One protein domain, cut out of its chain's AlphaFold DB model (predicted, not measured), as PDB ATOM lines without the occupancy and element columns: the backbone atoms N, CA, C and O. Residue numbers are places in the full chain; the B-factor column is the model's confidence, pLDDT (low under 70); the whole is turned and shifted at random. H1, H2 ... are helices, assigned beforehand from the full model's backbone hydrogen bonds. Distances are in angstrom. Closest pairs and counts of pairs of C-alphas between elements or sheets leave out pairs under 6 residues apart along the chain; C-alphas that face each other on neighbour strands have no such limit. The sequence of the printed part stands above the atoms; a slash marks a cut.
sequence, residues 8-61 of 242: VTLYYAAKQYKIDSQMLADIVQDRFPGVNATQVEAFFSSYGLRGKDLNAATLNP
ATOM      1  N   VAL A   8      25.750  32.627 102.479       86.00
ATOM      2  CA  VAL A   8      25.367  32.770 103.893       86.00
ATOM      3  C   VAL A   8      24.621  31.534 104.412       86.00
ATOM      4  O   VAL A   8      24.949  31.015 105.476       86.00
ATOM      5  N   THR A   9      23.644  31.020 103.660       86.69
ATOM      6  CA  THR A   9      22.879  29.824 104.052       86.69
ATOM      7  C   THR A   9      23.769  28.587 104.097       86.69
ATOM      8  O   THR A   9      23.689  27.817 105.052       86.69
ATOM      9  N   LEU A  10      24.644  28.415 103.099       87.25
ATOM     10  CA  LEU A  10      25.605  27.312 103.067       87.25
ATOM     11  C   LEU A  10      26.573  27.363 104.250       87.25
ATOM     12  O   LEU A  10      26.801  26.343 104.888       87.25
ATOM     13  N   TYR A  11      27.091  28.546 104.580       89.75
ATOM     14  CA  TYR A  11      28.009  28.736 105.700       89.75
ATOM     15  C   TYR A  11      27.384  28.347 107.041       89.75
ATOM     16  O   TYR A  11      27.982  27.603 107.817       89.75
ATOM     17  N   TYR A  12      26.159  28.804 107.320       90.19
ATOM     18  CA  TYR A  12      25.486  28.454 108.573       90.19
ATOM     19  C   TYR A  12      25.061  26.987 108.626       90.19
ATOM     20  O   TYR A  12      25.170  26.381 109.689       90.19
ATOM     21  N   ALA A  13      24.653  26.396 107.500       88.19
ATOM     22  CA  ALA A  13      24.386  24.963 107.427       88.19
ATOM     23  C   ALA A  13      25.661  24.147 107.691       88.19
ATOM     24  O   ALA A  13      25.638  23.225 108.502       88.19
ATOM     25  N   ALA A  14      26.790  24.523 107.086       89.00
ATOM     26  CA  ALA A  14      28.079  23.881 107.331       89.00
ATOM     27  C   ALA A  14      28.485  23.974 108.811       89.00
ATOM     28  O   ALA A  14      28.835  22.960 109.416       89.00
ATOM     29  N   LYS A  15      28.322  25.152 109.438       86.88
ATOM     30  CA  LYS A  15      28.556  25.316 110.885       86.88
ATOM     31  C   LYS A  15      27.635  24.437 111.733       86.88
ATOM     32  O   LYS A  15      28.098  23.824 112.691       86.88
ATOM     33  N   GLN A  16      26.347  24.394 111.397       87.62
ATOM     34  CA  GLN A  16      25.335  23.631 112.128       87.62
ATOM     35  C   GLN A  16      25.597  22.124 112.061       87.62
ATOM     36  O   GLN A  16      25.489  21.443 113.076       87.62
ATOM     37  N   TYR A  17      25.956  21.617 110.883       87.94
ATOM     38  CA  TYR A  17      26.176  20.190 110.642       87.94
ATOM     39  C   TYR A  17      27.633  19.758 110.783       87.94
ATOM     40  O   TYR A  17      27.953  18.624 110.440       87.94
ATOM     41  N   LYS A  18      28.508  20.631 111.300       86.88
ATOM     42  CA  LYS A  18      29.920  20.307 111.551       86.88
ATOM     43  C   LYS A  18      30.672  19.844 110.294       86.88
ATOM     44  O   LYS A  18      31.613  19.061 110.371       86.88
ATOM     45  N   ILE A  19      30.273  20.368 109.136       89.94
ATOM     46  CA  ILE A  19      30.908  20.094 107.845       89.94
ATOM     47  C   ILE A  19      32.017  21.126 107.652       89.94
ATOM     48  O   ILE A  19      31.735  22.309 107.453       89.94
ATOM     49  N   ASP A  20      33.270  20.690 107.754       92.81
ATOM     50  CA  ASP A  20      34.421  21.581 107.626       92.81
ATOM     51  C   ASP A  20      34.763  21.921 106.165       92.81
ATOM     52  O   ASP A  20      34.211  21.373 105.207       92.81
ATOM     53  N   SER A  21      35.676  22.877 105.992       91.38
ATOM     54  CA  SER A  21      36.111  23.362 104.681       91.38
ATOM     55  C   SER A  21      36.698  22.272 103.782       91.38
ATOM     56  O   SER A  21      36.585  22.392 102.564       91.38
ATOM     57  N   GLN A  22      37.316  21.226 104.346       90.44
ATOM     58  CA  GLN A  22      37.839  20.111 103.555       90.44
ATOM     59  C   GLN A  22      36.696  19.216 103.085       90.44
ATOM     60  O   GLN A  22      36.605  18.939 101.895       90.44
ATOM     61  N   MET A  23      35.754  18.879 103.968       89.38
ATOM     62  CA  MET A  23      34.553  18.126 103.592       89.38
ATOM     63  C   MET A  23      33.731  18.853 102.521       89.38
ATOM     64  O   MET A  23      33.245  18.236 101.576       89.38
ATOM     65  N   LEU A  24      33.591  20.177 102.627       90.75
ATOM     66  CA  LEU A  24      32.935  20.984 101.597       90.75
ATOM     67  C   LEU A  24      33.695  20.961 100.269       90.75
ATOM     68  O   LEU A  24      33.053  20.889  99.224       90.75
ATOM     69  N   ALA A  25      35.030  21.021 100.303       86.88
ATOM     70  CA  ALA A  25      35.857  20.904  99.108       86.88
ATOM     71  C   ALA A  25      35.654  19.538  98.435       86.88
ATOM     72  O   ALA A  25      35.433  19.485  97.227       86.88
ATOM     73  N   ASP A  26      35.623  18.462  99.222       85.94
ATOM     74  CA  ASP A  26      35.410  17.096  98.743       85.94
ATOM     75  C   ASP A  26      34.016  16.921  98.118       85.94
ATOM     76  O   ASP A  26      33.892  16.363  97.030       85.94
ATOM     77  N   ILE A  27      32.966  17.475  98.739       86.88
ATOM     78  CA  ILE A  27      31.582  17.433  98.222       86.88
ATOM     79  C   ILE A  27      31.468  18.076  96.832       86.88
ATOM     80  O   ILE A  27      30.627  17.671  96.024       86.88
ATOM     81  N   VAL A  28      32.269  19.105  96.548       85.44
ATOM     82  CA  VAL A  28      32.171  19.862  95.293       85.44
ATOM     83  C   VAL A  28      33.174  19.426  94.225       85.44
ATOM     84  O   VAL A  28      33.048  19.903  93.096       85.44
ATOM     85  N   GLN A  29      34.108  18.515  94.530       80.56
ATOM     86  CA  GLN A  29      35.177  18.077  93.614       80.56
ATOM     87  C   GLN A  29      34.658  17.644  92.241       80.56
ATOM     88  O   GLN A  29      35.193  18.073  91.222       80.56
ATOM     89  N   ASP A  30      33.564  16.879  92.197       78.56
ATOM     90  CA  ASP A  30      32.988  16.372  90.942       78.56
ATOM     91  C   ASP A  30      32.551  17.484  89.977       78.56
ATOM     92  O   ASP A  30      32.476  17.284  88.764       78.56
ATOM     93  N   ARG A  31      32.222  18.666  90.506       80.88
ATOM     94  CA  ARG A  31      31.750  19.820  89.723       80.88
ATOM     95  C   ARG A  31      32.780  20.933  89.619       80.88
ATOM     96  O   ARG A  31      32.740  21.695  88.657       80.88
ATOM     97  N   PHE A  32      33.679  21.026  90.592       83.06
ATOM     98  CA  PHE A  32      34.753  22.008  90.657       83.06
ATOM     99  C   PHE A  32      36.069  21.296  90.998       83.06
ATOM    100  O   PHE A  32      36.539  21.372  92.139       83.06
ATOM    101  N   PRO A  33      36.665  20.593  90.018       86.06
ATOM    102  CA  PRO A  33      37.881  19.829  90.248       86.06
ATOM    103  C   PRO A  33      39.021  20.726  90.728       86.06
ATOM    104  O   PRO A  33      39.253  21.807  90.184       86.06
ATOM    105  N   GLY A  34      39.751  20.262  91.741       84.00
ATOM    106  CA  GLY A  34      40.915  20.971  92.280       84.00
ATOM    107  C   GLY A  34      40.601  22.059  93.312       84.00
ATOM    108  O   GLY A  34      41.532  22.708  93.785       84.00
ATOM    109  N   VAL A  35      39.333  22.231  93.705       89.94
ATOM    110  CA  VAL A  35      38.972  23.063  94.863       89.94
ATOM    111  C   VAL A  35      39.482  22.420  96.156       89.94
ATOM    112  O   VAL A  35      39.238  21.245  96.409       89.94
ATOM    113  N   ASN A  36      40.174  23.187  96.994       90.44
ATOM    114  CA  ASN A  36      40.678  22.744  98.298       90.44
ATOM    115  C   ASN A  36      40.082  23.550  99.466       90.44
ATOM    116  O   ASN A  36      39.453  24.593  99.266       90.44
ATOM    117  N   ALA A  37      40.317  23.088 100.698       88.69
ATOM    118  CA  ALA A  37      39.795  23.721 101.911       88.69
ATOM    119  C   ALA A  37      40.124  25.222 102.010       88.69
ATOM    120  O   ALA A  37      39.246  26.026 102.314       88.69
ATOM    121  N   THR A  38      41.356  25.628 101.689       92.94
ATOM    122  CA  THR A  38      41.769  27.042 101.717       92.94
ATOM    123  C   THR A  38      40.950  27.892 100.745       92.94
ATOM    124  O   THR A  38      40.583  29.024 101.060       92.94
ATOM    125  N   GLN A  39      40.632  27.355  99.568       92.69
ATOM    126  CA  GLN A  39      39.797  28.038  98.580       92.69
ATOM    127  C   GLN A  39      38.334  28.129  99.030       92.69
ATOM    128  O   GLN A  39      37.699  29.156  98.799       92.69
ATOM    129  N   VAL A  40      37.814  27.115  99.728       91.38
ATOM    130  CA  VAL A  40      36.481  27.166 100.357       91.38
ATOM    131  C   VAL A  40      36.429  28.236 101.456       91.38
ATOM    132  O   VAL A  40      35.503  29.048 101.493       91.38
ATOM    133  N   GLU A  41      37.448  28.312 102.315       93.44
ATOM    134  CA  GLU A  41      37.563  29.364 103.337       93.44
ATOM    135  C   GLU A  41      37.622  30.764 102.700       93.44
ATOM    136  O   GLU A  41      36.951  31.695 103.158       93.44
ATOM    137  N   ALA A  42      38.400  30.923 101.625       92.44
ATOM    138  CA  ALA A  42      38.513  32.179 100.886       92.44
ATOM    139  C   ALA A  42      37.193  32.574 100.207       92.44
ATOM    140  O   ALA A  42      36.821  33.748 100.240       92.44
ATOM    141  N   PHE A  43      36.452  31.603  99.660       92.75
ATOM    142  CA  PHE A  43      35.129  31.825  99.082       92.75
ATOM    143  C   PHE A  43      34.189  32.463 100.106       92.75
ATOM    144  O   PHE A  43      33.701  33.563  99.866       92.75
ATOM    145  N   PHE A  44      34.001  31.866 101.286       93.06
ATOM    146  CA  PHE A  44      33.135  32.463 102.312       93.06
ATOM    147  C   PHE A  44      33.659  33.818 102.813       93.06
ATOM    148  O   PHE A  44      32.872  34.742 103.026       93.06
ATOM    149  N   SER A  45      34.982  33.967 102.920       92.19
ATOM    150  CA  SER A  45      35.619  35.234 103.306       92.19
ATOM    151  C   SER A  45      35.337  36.367 102.318       92.19
ATOM    152  O   SER A  45      35.116  37.503 102.737       92.19
ATOM    153  N   SER A  46      35.243  36.063 101.021       91.62
ATOM    154  CA  SER A  46      34.884  37.049  99.989       91.62
ATOM    155  C   SER A  46      33.459  37.604 100.132       91.62
ATOM    156  O   SER A  46      33.188  38.712  99.675       91.62
ATOM    157  N   TYR A  47      32.571  36.887 100.830       89.19
ATOM    158  CA  TYR A  47      31.201  37.314 101.145       89.19
ATOM    159  C   TYR A  47      31.057  37.914 102.557       89.19
ATOM    160  O   TYR A  47      29.945  38.021 103.072       89.19
ATOM    161  N   GLY A  48      32.164  38.298 103.203       88.69
ATOM    162  CA  GLY A  48      32.161  38.918 104.534       88.69
ATOM    163  C   GLY A  48      31.923  37.945 105.695       88.69
ATOM    164  O   GLY A  48      31.708  38.377 106.827       88.69
ATOM    165  N   LEU A  49      31.961  36.635 105.439       91.12
ATOM    166  CA  LEU A  49      31.852  35.599 106.464       91.12
ATOM    167  C   LEU A  49      33.243  35.228 106.975       91.12
ATOM    168  O   LEU A  49      34.241  35.348 106.271       91.12
ATOM    169  N   ARG A  50      33.341  34.721 108.200       91.31
ATOM    170  CA  ARG A  50      34.625  34.266 108.743       91.31
ATOM    171  C   ARG A  50      34.924  32.858 108.236       91.31
ATOM    172  O   ARG A  50      34.743  31.899 108.969       91.31
ATOM    173  N   GLY A  51      35.392  32.711 106.996       85.88
ATOM    174  CA  GLY A  51      35.644  31.393 106.390       85.88
ATOM    175  C   GLY A  51      36.525  30.467 107.244       85.88
ATOM    176  O   GLY A  51      36.284  29.267 107.292       85.88
ATOM    177  N   LYS A  52      37.466  31.037 108.009       89.50
ATOM    178  CA  LYS A  52      38.291  30.313 108.992       89.50
ATOM    179  C   LYS A  52      37.497  29.613 110.103       89.50
ATOM    180  O   LYS A  52      37.994  28.636 110.644       89.50
ATOM    181  N   ASP A  53      36.273  30.042 110.411       89.56
ATOM    182  CA  ASP A  53      35.396  29.353 111.366       89.56
ATOM    183  C   ASP A  53      35.004  27.940 110.891       89.56
ATOM    184  O   ASP A  53      34.571  27.135 111.710       89.56
ATOM    185  N   LEU A  54      35.109  27.650 109.587       88.94
ATOM    186  CA  LEU A  54      34.853  26.327 109.007       88.94
ATOM    187  C   LEU A  54      36.110  25.456 108.923       88.94
ATOM    188  O   LEU A  54      36.027  24.306 108.498       88.94
ATOM    189  N   ASN A  55      37.276  25.971 109.318       90.38
ATOM    190  CA  ASN A  55      38.482  25.161 109.399       90.38
ATOM    191  C   ASN A  55      38.256  23.995 110.371       90.38
ATOM    192  O   ASN A  55      37.698  24.213 111.446       90.38
ATOM    193  N   ALA A  56      38.725  22.789 110.034       78.75
ATOM    194  CA  ALA A  56      38.533  21.605 110.872       78.75
ATOM    195  C   ALA A  56      38.967  21.849 112.327       78.75
ATOM    196  O   ALA A  56      38.194  21.577 113.236       78.75
ATOM    197  N   ALA A  57      40.115  22.497 112.562       73.94
ATOM    198  CA  ALA A  57      40.602  22.788 113.913       73.94
ATOM    199  C   ALA A  57      39.695  23.744 114.715       73.94
ATOM    200  O   ALA A  57      39.734  23.746 115.941       73.94
ATOM    201  N   THR A  58      38.891  24.571 114.038       80.44
ATOM    202  CA  THR A  58      37.966  25.529 114.670       80.44
ATOM    203  C   THR A  58      36.545  24.977 114.771       80.44
ATOM    204  O   THR A  58      35.872  25.175 115.783       80.44
ATOM    205  N   LEU A  59      36.068  24.299 113.726       79.44
ATOM    206  CA  LEU A  59      34.697  23.805 113.633       79.44
ATOM    207  C   LEU A  59      34.511  22.466 114.347       79.44
ATOM    208  O   LEU A  59      33.516  22.269 115.057       79.44
ATOM    209  N   ASN A  60      35.497  21.594 114.156       73.94
ATOM    210  CA  ASN A  60      35.616  20.242 114.678       73.94
ATOM    211  C   ASN A  60      36.915  20.153 115.481       73.94
ATOM    212  O   ASN A  60      37.792  19.362 115.118       73.94
ATOM    213  N   PRO A  61      37.098  20.996 116.522       63.31
ATOM    214  CA  PRO A  61      38.286  20.875 117.345       63.31
ATOM    215  C   PRO A  61      38.359  19.421 117.796       63.31
ATOM    216  O   PRO A  61      37.343  18.862 118.235       63.31
TER     217      PRO A  61
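What this domain is: This is residues 8 to 61 of the 242 residues of an uncharacterized protein of Comamonadaceae bacterium PBBC1 (UniProt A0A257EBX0). The longest helix, H3, meets H2 near the first residues of both, making an L, and the loop of residues 29 to 36 joins the far end of H2 back to that corner. The short H4 packs on H3, H1 packs on H4, and the short H5 lies near the end of the printed part. The printed part has 54 residues with five named helices in the order H1, H2, H3, H4, H5 and no named strand; the class is all helix. It is compact and rounded, with a radius of gyration of the C-alphas of 10.1 A and spans of 25 by 22 by 18 A.

Where its parts are: H3, residues 37 to 46, is 14.3 A long and begins at C-alpha 37 (39.795, 23.721, 101.911). H2 is residues 21 to 28, 10.8 A. H1 is residues 8 to 16, 12.3 A, from C-alpha 8 (25.367, 32.770, 103.893). H4 is residues 51 to 54, 5.8 A. H5 is residues 56 to 59, 5.2 A, ending at C-alpha 59 (34.697, 23.805, 113.633).

How they stand to each other: H3 and H2 touch, about perpendicular at 86 degrees; their closest C-alphas, Gln 22 and Ala 37, are 4.4 A apart. H3 touches H4, closest at C-alphas 41 and 51, 4.1 A. H4 touches H1, closest at C-alphas 54 and 15, 6.6 A. H1 and H3 are close but not clearly touching, at a steep tilt of 47 degrees, opposite ways; their closest C-alphas, Tyr 11 and Phe 44, are 7.2 A apart. H1 and H2 are near each other, with 6 pairs of C-alphas within 10 A. H5 touches no helix and is apart from H3. In H1, H2 and H3 every O i to N i+4 pair is within hydrogen-bond range; H4 and H5 are too short for such a pair.

The domain as a whole: The C-alphas farthest apart, Arg 31 and Pro 61, are 28.4 A apart. The printed part has no cut, and no link is long. Mean pLDDT of the printed part is 87.1; residue 61 is under 70.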